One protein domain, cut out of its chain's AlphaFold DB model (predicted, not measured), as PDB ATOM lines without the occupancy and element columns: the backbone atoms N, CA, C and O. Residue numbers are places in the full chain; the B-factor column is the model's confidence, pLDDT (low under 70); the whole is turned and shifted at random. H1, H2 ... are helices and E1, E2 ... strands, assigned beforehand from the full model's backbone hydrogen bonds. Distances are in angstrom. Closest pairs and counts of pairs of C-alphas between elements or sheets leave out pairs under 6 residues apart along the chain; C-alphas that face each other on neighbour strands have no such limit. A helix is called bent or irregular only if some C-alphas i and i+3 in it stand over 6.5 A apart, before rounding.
ATOM      1  N   GLY A  87      59.429 141.018 180.535       58.75
ATOM      2  CA  GLY A  87      58.685 139.777 180.792       58.75
ATOM      3  C   GLY A  87      59.176 138.892 181.949       58.75
ATOM      4  O   GLY A  87      58.351 138.266 182.604       58.75
ATOM      5  N   ARG A  88      60.482 138.856 182.261       58.03
ATOM      6  CA  ARG A  88      61.033 138.073 183.392       58.03
ATOM      7  C   ARG A  88      61.215 138.883 184.678       58.03
ATOM      8  O   ARG A  88      61.501 138.306 185.723       58.03
ATOM      9  N   ARG A  89      61.087 140.211 184.605       58.12
ATOM     10  CA  ARG A  89      61.428 141.169 185.672       58.12
ATOM     11  C   ARG A  89      60.356 142.255 185.838       58.12
ATOM     12  O   ARG A  89      60.649 143.421 186.070       58.12
ATOM     13  N   ILE A  90      59.090 141.874 185.713       59.97
ATOM     14  CA  ILE A  90      57.953 142.815 185.692       59.97
ATOM     15  C   ILE A  90      57.730 143.445 187.054       59.97
ATOM     16  O   ILE A  90      57.456 144.634 187.155       59.97
ATOM     17  N   TYR A  91      57.914 142.652 188.106       58.72
ATOM     18  CA  TYR A  91      57.822 143.127 189.481       58.72
ATOM     19  C   TYR A  91      58.993 144.041 189.876       58.72
ATOM     20  O   TYR A  91      58.973 144.597 190.963       58.72
ATOM     21  N   CYS A  92      60.006 144.204 189.014       56.91
ATOM     22  CA  CYS A  92      61.178 145.043 189.271       56.91
ATOM     23  C   CYS A  92      60.996 146.493 188.816       56.91
ATOM     24  O   CYS A  92      61.887 147.310 189.042       56.91
ATOM     25  N   ILE A  93      59.905 146.814 188.110       62.44
ATOM     26  CA  ILE A  93      59.637 148.184 187.663       62.44
ATOM     27  C   ILE A  93      59.004 148.937 188.829       62.44
ATOM     28  O   ILE A  93      57.794 149.155 188.893       62.44
ATOM     29  N   GLU A  94      59.844 149.302 189.785       59.62
ATOM     30  CA  GLU A  94      59.448 150.162 190.884       59.62
ATOM     31  C   GLU A  94      59.432 151.609 190.393       59.62
ATOM     32  O   GLU A  94      60.393 152.109 189.800       59.62
ATOM     33  N   ALA A  95      58.312 152.295 190.607       63.12
ATOM     34  CA  ALA A  95      58.295 153.734 190.428       63.12
ATOM     35  C   ALA A  95      59.100 154.387 191.563       63.12
ATOM     36  O   ALA A  95      59.041 153.913 192.700       63.12
ATOM     37  N   PRO A  96      59.815 155.495 191.293       70.12
ATOM     38  CA  PRO A  96      60.417 156.299 192.348       70.12
ATOM     39  C   PRO A  96      59.383 156.629 193.435       70.12
ATOM     40  O   PRO A  96      58.214 156.860 193.096       70.12
ATOM     41  N   PRO A  97      59.779 156.696 194.719       69.81
ATOM     42  CA  PRO A  97      58.855 157.017 195.798       69.81
ATOM     43  C   PRO A  97      58.113 158.326 195.489       69.81
ATOM     44  O   PRO A  97      58.722 159.340 195.149       69.81
ATOM     45  N   GLY A  98      56.780 158.279 195.549       67.31
ATOM     46  CA  GLY A  98      55.906 159.403 195.194       67.31
ATOM     47  C   GLY A  98      55.417 159.435 193.739       67.31
ATOM     48  O   GLY A  98      54.620 160.308 193.401       67.31
ATOM     49  N   ARG A  99      55.824 158.490 192.877       64.19
ATOM     50  CA  ARG A  99      55.216 158.284 191.551       64.19
ATOM     51  C   ARG A  99      54.386 156.997 191.510       64.19
ATOM     52  O   ARG A  99      54.781 156.001 192.109       64.19
ATOM     53  N   PRO A 100      53.240 156.993 190.806       60.59
ATOM     54  CA  PRO A 100      52.478 155.768 190.600       60.59
ATOM     55  C   PRO A 100      53.298 154.765 189.777       60.59
ATOM     56  O   PRO A 100      54.017 155.162 188.856       60.59
ATOM     57  N   ALA A 101      53.175 153.475 190.107       67.88
ATOM     58  CA  ALA A 101      53.760 152.387 189.326       67.88
ATOM     59  C   ALA A 101      53.335 152.497 187.853       67.88
ATOM     60  O   ALA A 101      52.181 152.823 187.556       67.88
ATOM     61  N   LEU A 102      54.271 152.255 186.932       70.19
ATOM     62  CA  LEU A 102      53.997 152.341 185.503       70.19
ATOM     63  C   LEU A 102      53.077 151.182 185.100       70.19
ATOM     64  O   LEU A 102      53.459 150.016 185.145       70.19
ATOM     65  N   ASP A 103      51.851 151.517 184.719       72.50
ATOM     66  CA  ASP A 103      50.834 150.552 184.319       72.50
ATOM     67  C   ASP A 103      51.054 150.128 182.860       72.50
ATOM     68  O   ASP A 103      50.585 150.779 181.922       72.50
ATOM     69  N   VAL A 104      51.840 149.063 182.684       77.69
ATOM     70  CA  VAL A 104      52.213 148.498 181.381       77.69
ATOM     71  C   VAL A 104      51.693 147.073 181.264       77.69
ATOM     72  O   VAL A 104      51.880 146.257 182.167       77.69
ATOM     73  N   ASP A 105      51.090 146.768 180.118       80.06
ATOM     74  CA  ASP A 105      50.804 145.400 179.700       80.06
ATOM     75  C   ASP A 105      52.028 144.831 178.970       80.06
ATOM     76  O   ASP A 105      52.499 145.405 177.987       80.06
ATOM     77  N   VAL A 106      52.535 143.686 179.425       80.25
ATOM     78  CA  VAL A 106      53.651 142.985 178.781       80.25
ATOM     79  C   VAL A 106      53.094 141.814 177.986       80.25
ATOM     80  O   VAL A 106      52.489 140.910 178.555       80.25
ATOM     81  N   VAL A 107      53.308 141.820 176.671       82.50
ATOM     82  CA  VAL A 107      52.929 140.698 175.804       82.50
ATOM     83  C   VAL A 107      54.168 139.864 175.494       82.50
ATOM     84  O   VAL A 107      55.084 140.328 174.818       82.50
ATOM     85  N   ASP A 108      54.203 138.640 176.011       77.00
ATOM     86  CA  ASP A 108      55.251 137.664 175.750       77.00
ATOM     87  C   ASP A 108      55.033 137.000 174.381       77.00
ATOM     88  O   ASP A 108      54.013 136.357 174.120       77.00
ATOM     89  N   LEU A 109      56.015 137.171 173.496       76.50
ATOM     90  CA  LEU A 109      56.040 136.592 172.151       76.50
ATOM     91  C   LEU A 109      56.946 135.355 172.069       76.50
ATOM     92  O   LEU A 109      57.152 134.821 170.983       76.50
ATOM     93  N   THR A 110      57.500 134.880 173.188       74.44
ATOM     94  CA  THR A 110      58.462 133.766 173.201       74.44
ATOM     95  C   THR A 110      57.848 132.481 172.643       74.44
ATOM     96  O   THR A 110      58.476 131.790 171.838       74.44
ATOM     97  N   CYS A 111      56.593 132.181 172.997       66.75
ATOM     98  CA  CYS A 111      55.871 131.019 172.466       66.75
ATOM     99  C   CYS A 111      55.641 131.127 170.952       66.75
ATOM    100  O   CYS A 111      55.818 130.146 170.235       66.75
ATOM    101  N   LEU A 112      55.337 132.329 170.450       71.31
ATOM    102  CA  LEU A 112      55.246 132.581 169.012       71.31
ATOM    103  C   LEU A 112      56.597 132.348 168.334       71.31
ATOM    104  O   LEU A 112      56.683 131.554 167.405       71.31
ATOM    105  N   ALA A 113      57.660 132.982 168.826       67.25
ATOM    106  CA  ALA A 113      58.994 132.879 168.238       67.25
ATOM    107  C   ALA A 113      59.508 131.430 168.180       67.25
ATOM    108  O   ALA A 113      60.169 131.051 167.215       67.25
ATOM    109  N   THR A 114      59.167 130.616 169.183       67.44
ATOM    110  CA  THR A 114      59.586 129.209 169.265       67.44
ATOM    111  C   THR A 114      58.765 128.300 168.346       67.44
ATOM    112  O   THR A 114      59.314 127.375 167.751       67.44
ATOM    113  N   ASN A 115      57.465 128.568 168.189       64.31
ATOM    114  CA  ASN A 115      56.554 127.679 167.462       64.31
ATOM    115  C   ASN A 115      56.418 128.036 165.970       64.31
ATOM    116  O   ASN A 115      56.138 127.157 165.159       64.31
ATOM    117  N   VAL A 116      56.670 129.292 165.574       63.97
ATOM    118  CA  VAL A 116      56.596 129.760 164.171       63.97
ATOM    119  C   VAL A 116      57.436 128.915 163.197       63.97
ATOM    120  O   VAL A 116      56.910 128.562 162.140       63.97
ATOM    121  N   PRO A 117      58.693 128.524 163.503       63.53
ATOM    122  CA  PRO A 117      59.495 127.703 162.589       63.53
ATOM    123  C   PRO A 117      58.911 126.305 162.335       63.53
ATOM    124  O   PRO A 117      59.103 125.757 161.247       63.53
ATOM    125  N   ALA A 118      58.189 125.748 163.317       58.97
ATOM    126  CA  ALA A 118      57.485 124.464 163.226       58.97
ATOM    127  C   ALA A 118      56.113 124.589 162.534       58.97
ATOM    128  O   ALA A 118      55.489 123.601 162.168       58.97
ATOM    129  N   HIS A 119      55.636 125.814 162.321       58.97
ATOM    130  CA  HIS A 119      54.307 126.135 161.814       58.97
ATOM    131  C   HIS A 119      54.363 126.751 160.412       58.97
ATOM    132  O   HIS A 119      53.663 127.715 160.098       58.97
ATOM    133  N   ARG A 120      55.177 126.160 159.526       61.88
ATOM    134  CA  ARG A 120      55.384 126.634 158.141       61.88
ATOM    135  C   ARG A 120      54.087 126.786 157.332       61.88
ATOM    136  O   ARG A 120      54.058 127.581 156.399       61.88
ATOM    137  N   HIS A 121      53.014 126.092 157.720       60.56
ATOM    138  CA  HIS A 121      51.706 126.133 157.055       60.56
ATOM    139  C   HIS A 121      50.646 127.006 157.758       60.56
ATOM    140  O   HIS A 121      49.588 127.233 157.183       60.56
ATOM    141  N   SER A 122      50.913 127.553 158.954       59.81
ATOM    142  CA  SER A 122      49.977 128.444 159.674       59.81
ATOM    143  C   SER A 122      50.486 129.881 159.842       59.81
ATOM    144  O   SER A 122      49.809 130.715 160.449       59.81
ATOM    145  N   VAL A 123      51.624 130.218 159.221       63.97
ATOM    146  CA  VAL A 123      52.230 131.563 159.231       63.97
ATOM    147  C   VAL A 123      51.233 132.650 158.811       63.97
ATOM    148  O   VAL A 123      51.207 133.727 159.400       63.97
ATOM    149  N   HIS A 124      50.362 132.374 157.836       65.75
ATOM    150  CA  HIS A 124      49.356 133.342 157.391       65.75
ATOM    151  C   HIS A 124      48.274 133.618 158.437       65.75
ATOM    152  O   HIS A 124      47.924 134.779 158.647       65.75
ATOM    153  N   ALA A 125      47.762 132.585 159.109       69.25
ATOM    154  CA  ALA A 125      46.774 132.754 160.173       69.25
ATOM    155  C   ALA A 125      47.388 133.491 161.373       69.25
ATOM    156  O   ALA A 125      46.808 134.448 161.882       69.25
ATOM    157  N   LEU A 126      48.616 133.124 161.737       74.81
ATOM    158  CA  LEU A 126      49.335 133.719 162.854       74.81
ATOM    159  C   LEU A 126      49.688 135.191 162.619       74.81
ATOM    160  O   LEU A 126      49.443 136.036 163.479       74.81
ATOM    161  N   ASN A 127      50.209 135.525 161.435       79.31
ATOM    162  CA  ASN A 127      50.508 136.909 161.065       79.31
ATOM    163  C   ASN A 127      49.241 137.766 161.079       79.31
ATOM    164  O   ASN A 127      49.268 138.905 161.539       79.31
ATOM    165  N   ARG A 128      48.118 137.210 160.612       82.00
ATOM    166  CA  ARG A 128      46.815 137.875 160.665       82.00
ATOM    167  C   ARG A 128      46.396 138.141 162.114       82.00
ATOM    168  O   ARG A 128      45.957 139.246 162.424       82.00
ATOM    169  N   ASP A 129      46.581 137.172 163.007       80.31
ATOM    170  CA  ASP A 129      46.262 137.307 164.430       80.31
ATOM    171  C   ASP A 129      47.111 138.354 165.150       80.31
ATOM    172  O   ASP A 129      46.549 139.145 165.913       80.31
ATOM    173  N   VAL A 130      48.411 138.426 164.847       82.25
ATOM    174  CA  VAL A 130      49.316 139.473 165.350       82.25
ATOM    175  C   VAL A 130      48.935 140.847 164.795       82.25
ATOM    176  O   VAL A 130      48.825 141.808 165.553       82.25
ATOM    177  N   LEU A 131      48.673 140.966 163.490       85.31
ATOM    178  CA  LEU A 131      48.298 142.243 162.866       85.31
ATOM    179  C   LEU A 131      47.002 142.813 163.440       85.31
ATOM    180  O   LEU A 131      46.886 144.006 163.707       85.31
ATOM    181  N   TRP A 132      46.016 141.959 163.660       85.19
ATOM    182  CA  TRP A 132      44.768 142.360 164.289       85.19
ATOM    183  C   TRP A 132      44.911 142.673 165.787       85.19
ATOM    184  O   TRP A 132      44.127 143.467 166.317       85.19
ATOM    185  N   ASP A 133      45.878 142.065 166.477       84.25
ATOM    186  CA  ASP A 133      46.222 142.457 167.846       84.25
ATOM    187  C   ASP A 133      46.794 143.880 167.865       84.25
ATOM    188  O   ASP A 133      46.285 144.736 168.590       84.25
ATOM    189  N   LEU A 134      47.738 144.177 166.966       85.62
ATOM    190  CA  LEU A 134      48.271 145.529 166.767       85.62
ATOM    191  C   LEU A 134      47.171 146.532 166.402       85.62
ATOM    192  O   LEU A 134      47.135 147.631 166.951       85.62
ATOM    193  N   HIS A 135      46.230 146.148 165.537       88.12
ATOM    194  CA  HIS A 135      45.068 146.980 165.226       88.12
ATOM    195  C   HIS A 135      44.225 147.267 166.476       88.12
ATOM    196  O   HIS A 135      43.833 148.405 166.710       88.12
ATOM    197  N   SER A 136      43.971 146.264 167.317       85.44
ATOM    198  CA  SER A 136      43.197 146.447 168.554       85.44
ATOM    199  C   SER A 136      43.902 147.373 169.557       85.44
ATOM    200  O   SER A 136      43.238 148.060 170.334       85.44
ATOM    201  N   ILE A 137      45.238 147.416 169.537       87.50
ATOM    202  CA  ILE A 137      46.030 148.352 170.342       87.50
ATOM    203  C   ILE A 137      45.926 149.770 169.770       87.50
ATOM    204  O   ILE A 137      45.614 150.703 170.505       87.50
ATOM    205  N   ILE A 138      46.186 149.938 168.471       85.25
ATOM    206  CA  ILE A 138      46.345 151.259 167.843       85.25
ATOM    207  C   ILE A 138      44.993 151.919 167.556       85.25
ATOM    208  O   ILE A 138      44.810 153.098 167.845       85.25
ATOM    209  N   ALA A 139      44.054 151.173 166.975       86.19
ATOM    210  CA  ALA A 139      42.770 151.702 166.526       86.19
ATOM    211  C   ALA A 139      41.725 151.706 167.648       86.19
ATOM    212  O   ALA A 139      41.042 152.708 167.847       86.19
ATOM    213  N   ASP A 140      41.622 150.605 168.402       84.00
ATOM    214  CA  ASP A 140      40.593 150.470 169.444       84.00
ATOM    215  C   ASP A 140      41.077 150.925 170.833       84.00
ATOM    216  O   ASP A 140      40.261 151.091 171.742       84.00
ATOM    217  N   GLY A 141      42.391 151.102 171.034       82.81
ATOM    218  CA  GLY A 141      42.964 151.476 172.331       82.81
ATOM    219  C   GLY A 141      42.731 150.436 173.433       82.81
ATOM    220  O   GLY A 141      42.679 150.786 174.614       82.81
ATOM    221  N   ARG A 142      42.532 149.159 173.073       84.56
ATOM    222  CA  ARG A 142      42.192 148.100 174.034       84.56
ATOM    223  C   ARG A 142      43.422 147.567 174.758       84.56
ATOM    224  O   ARG A 142      44.408 147.154 174.147       84.56
ATOM    225  N   ARG A 143      43.311 147.461 176.083       82.00
ATOM    226  CA  ARG A 143      44.326 146.824 176.941       82.00
ATOM    227  C   ARG A 143      44.427 145.328 176.685       82.00
ATOM    228  O   ARG A 143      43.505 144.716 176.145       82.00
ATOM    229  N   ALA A 144      45.543 144.719 177.069       81.88
ATOM    230  CA  ALA A 144      45.774 143.289 176.857       81.88
ATOM    231  C   ALA A 144      44.729 142.417 177.568       81.88
ATOM    232  O   ALA A 144      44.204 141.478 176.971       81.88
ATOM    233  N   GLY A 145      44.288 142.817 178.764       79.56
ATOM    234  CA  GLY A 145      43.214 142.132 179.494       79.56
ATOM    235  C   GLY A 145      41.850 142.127 178.793       79.56
ATOM    236  O   GLY A 145      41.017 141.275 179.078       79.56
ATOM    237  N   GLN A 146      41.614 143.038 177.846       82.62
ATOM    238  CA  GLN A 146      40.365 143.107 177.075       82.62
ATOM    239  C   GLN A 146      40.418 142.248 175.797       82.62
ATOM    240  O   GLN A 146      39.403 142.068 175.126       82.62
ATOM    241  N   ARG A 147      41.590 141.697 175.454       82.75
ATOM    242  CA  ARG A 147      41.863 140.933 174.224       82.75
ATOM    243  C   ARG A 147      41.874 139.415 174.484       82.75
ATOM    244  O   ARG A 147      42.686 138.668 173.941       82.75
ATOM    245  N   THR A 148      40.916 138.943 175.287       75.19
ATOM    246  CA  THR A 148      40.820 137.559 175.811       75.19
ATOM    247  C   THR A 148      40.630 136.472 174.749       75.19
ATOM    248  O   THR A 148      40.883 135.288 175.002       75.19
ATOM    249  N   ARG A 149      40.194 136.855 173.541       74.69
ATOM    250  CA  ARG A 149      40.028 135.926 172.413       74.69
ATOM    251  C   ARG A 149      41.356 135.321 171.950       74.69
ATOM    252  O   ARG A 149      41.344 134.197 171.472       74.69
ATOM    253  N   ARG A 150      42.477 136.037 172.099       77.44
ATOM    254  CA  ARG A 150      43.790 135.627 171.558       77.44
ATOM    255  C   ARG A 150      44.911 135.638 172.571       77.44
ATOM    256  O   ARG A 150      45.826 134.829 172.462       77.44
ATOM    257  N   LEU A 151      44.829 136.541 173.539       83.62
ATOM    258  CA  LEU A 151      45.786 136.625 174.621       83.62
ATOM    259  C   LEU A 151      45.274 135.848 175.829       83.62
ATOM    260  O   LEU A 151      44.098 135.917 176.197       83.62
ATOM    261  N   GLU A 152      46.176 135.099 176.439       83.62
ATOM    262  CA  GLU A 152      45.998 134.454 177.726       83.62
ATOM    263  C   GLU A 152      46.841 135.176 178.770       83.62
ATOM    264  O   GLU A 152      47.984 135.551 178.517       83.62
ATOM    265  N   ARG A 153      46.258 135.402 179.945       83.19
ATOM    266  CA  ARG A 153      46.943 136.061 181.053       83.19
ATOM    267  C   ARG A 153      47.774 135.028 181.809       83.19
ATOM    268  O   ARG A 153      47.201 134.113 182.386       83.19
ATOM    269  N   ILE A 154      49.094 135.206 181.835       78.31
ATOM    270  CA  ILE A 154      50.013 134.291 182.533       78.31
ATOM    271  C   ILE A 154      50.121 134.680 184.008       78.31
ATOM    272  O   ILE A 154      49.820 133.892 184.898       78.31
ATOM    273  N   ALA A 155      50.558 135.910 184.280       73.25
ATOM    274  CA  ALA A 155      50.789 136.409 185.631       73.25
ATOM    275  C   ALA A 155      50.751 137.940 185.636       73.25
ATOM    276  O   ALA A 155      51.333 138.569 184.762       73.25
ATOM    277  N   GLY A 156      50.087 138.570 186.609       77.12
ATOM    278  CA  GLY A 156      50.046 140.038 186.692       77.12
ATOM    279  C   GLY A 156      49.517 140.694 185.405       77.12
ATOM    280  O   GLY A 156      48.439 140.329 184.937       77.12
ATOM    281  N   ASN A 157      50.276 141.639 184.841       76.62
ATOM    282  CA  ASN A 157      50.001 142.273 183.543       76.62
ATOM    283  C   ASN A 157      50.737 141.581 182.375       76.62
ATOM    284  O   ASN A 157      51.009 142.210 181.352       76.62
ATOM    285  N   VAL A 158      51.080 140.296 182.521       80.19
ATOM    286  CA  VAL A 158      51.657 139.472 181.449       80.19
ATOM    287  C   VAL A 158      50.587 138.751 180.689       80.19
ATOM    288  O   VAL A 158      49.775 138.020 181.263       80.19
ATOM    289  N   TYR A 159      50.697 138.862 179.381       83.44
ATOM    290  CA  TYR A 159      49.849 138.181 178.438       83.44
ATOM    291  C   TYR A 159      50.712 137.427 177.437       83.44
ATOM    292  O   TYR A 159      51.769 137.905 177.055       83.44
ATOM    293  N   SER A 160      50.269 136.258 177.002       82.31
ATOM    294  CA  SER A 160      50.907 135.496 175.930       82.31
ATOM    295  C   SER A 160      49.873 135.124 174.885       82.31
ATOM    296  O   SER A 160      48.678 135.048 175.175       82.31
ATOM    297  N   PHE A 161      50.318 134.922 173.652       81.75
ATOM    298  CA  PHE A 161      49.437 134.464 172.590       81.75
ATOM    299  C   PHE A 161      49.050 133.001 172.795       81.75
ATOM    300  O   PHE A 161      49.891 132.144 173.063       81.75
ATOM    301  N   LYS A 162      47.765 132.707 172.588       76.69
ATOM    302  CA  LYS A 162      47.243 131.344 172.493       76.69
ATOM    303  C   LYS A 162      47.716 130.732 171.177       76.69
ATOM    304  O   LYS A 162      47.059 130.868 170.150       76.69
TER     305      LYS A 162
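This is residues 87 to 162 of the 173 residues of an uncharacterized protein of Monoraphidium neglectum (UniProt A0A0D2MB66). A small three-stranded sheet sits near the middle of an elongated, loose model; the helices H1 and H2 form an open V that only grazes it, and residues 87 to 105 make a long loop extending from the opposite end. Residues 117 to 125 at the tip of the V and residues 95 to 100 of the loop stick out. The printed part has 76 residues, with two named helices and three named strands in the order E1, H1, H2, E2, E3; the sheet, in the order E1, E3, E2, is mixed. The class is mixed, helices and strands, with 37 residues in named elements, under half of those printed. The radius of gyration of the C-alphas is 14.5 A, and the spans are 51 by 27 by 15 A.

In the sheet, E3, residues 158 to 161, is the inner strand, and E1, residues 106 to 108, and E2, residues 151 to 155, are the edge strands. E1 and E3 are parallel at 38 degrees, with N 108 and O 159 2.7 A apart, within hydrogen-bond range. E2 and E3 are an antiparallel hairpin at 145 degrees; N 152 and O 160 are 2.8 A apart, within hydrogen-bond range. H1, residues 110 to 118, is on the sheet but only grazes it, with residues 110 to 112. The closest C-alphas of H1 and E3 are those of Leu 112 and Phe 161, 7.1 A apart. H2, residues 123 to 138, is only just on the sheet, with 5 pairs of C-alphas within 10 A, and only grazes it with residues 126 to 133. H1 and H2 are close but not clearly touching; their closest C-alphas are those of Val 116 and Val 123, 6.8 A apart. They run opposite ways at a shallow tilt of 26 degrees. In H2 every O i to N i+4 pair is within hydrogen-bond range; in H1, 3 of 5 are.

E1 begins at C-alpha 106, (53.651, 142.985, 178.781), and is 6.3 A long. H1 is 13.7 A long and only just irregular: C-alphas 114 and 117 are 6.8 A apart. H2, 22.3 A long, begins at C-alpha 123, (52.230, 131.563, 159.231). E2 is 12.1 A long. E3, 10.4 A long, ends at C-alpha 161, (49.437, 134.464, 172.590).

The two C-alphas farthest apart are those of Gly 98 and His 121, 50.8 A. The printed part has no cut. The link from H2 to E2 is long, with 12 residues. Mean pLDDT of the printed part is 73.8; residues 87 to 95, 97 to 101, 111 and 113 to 125 are under 70.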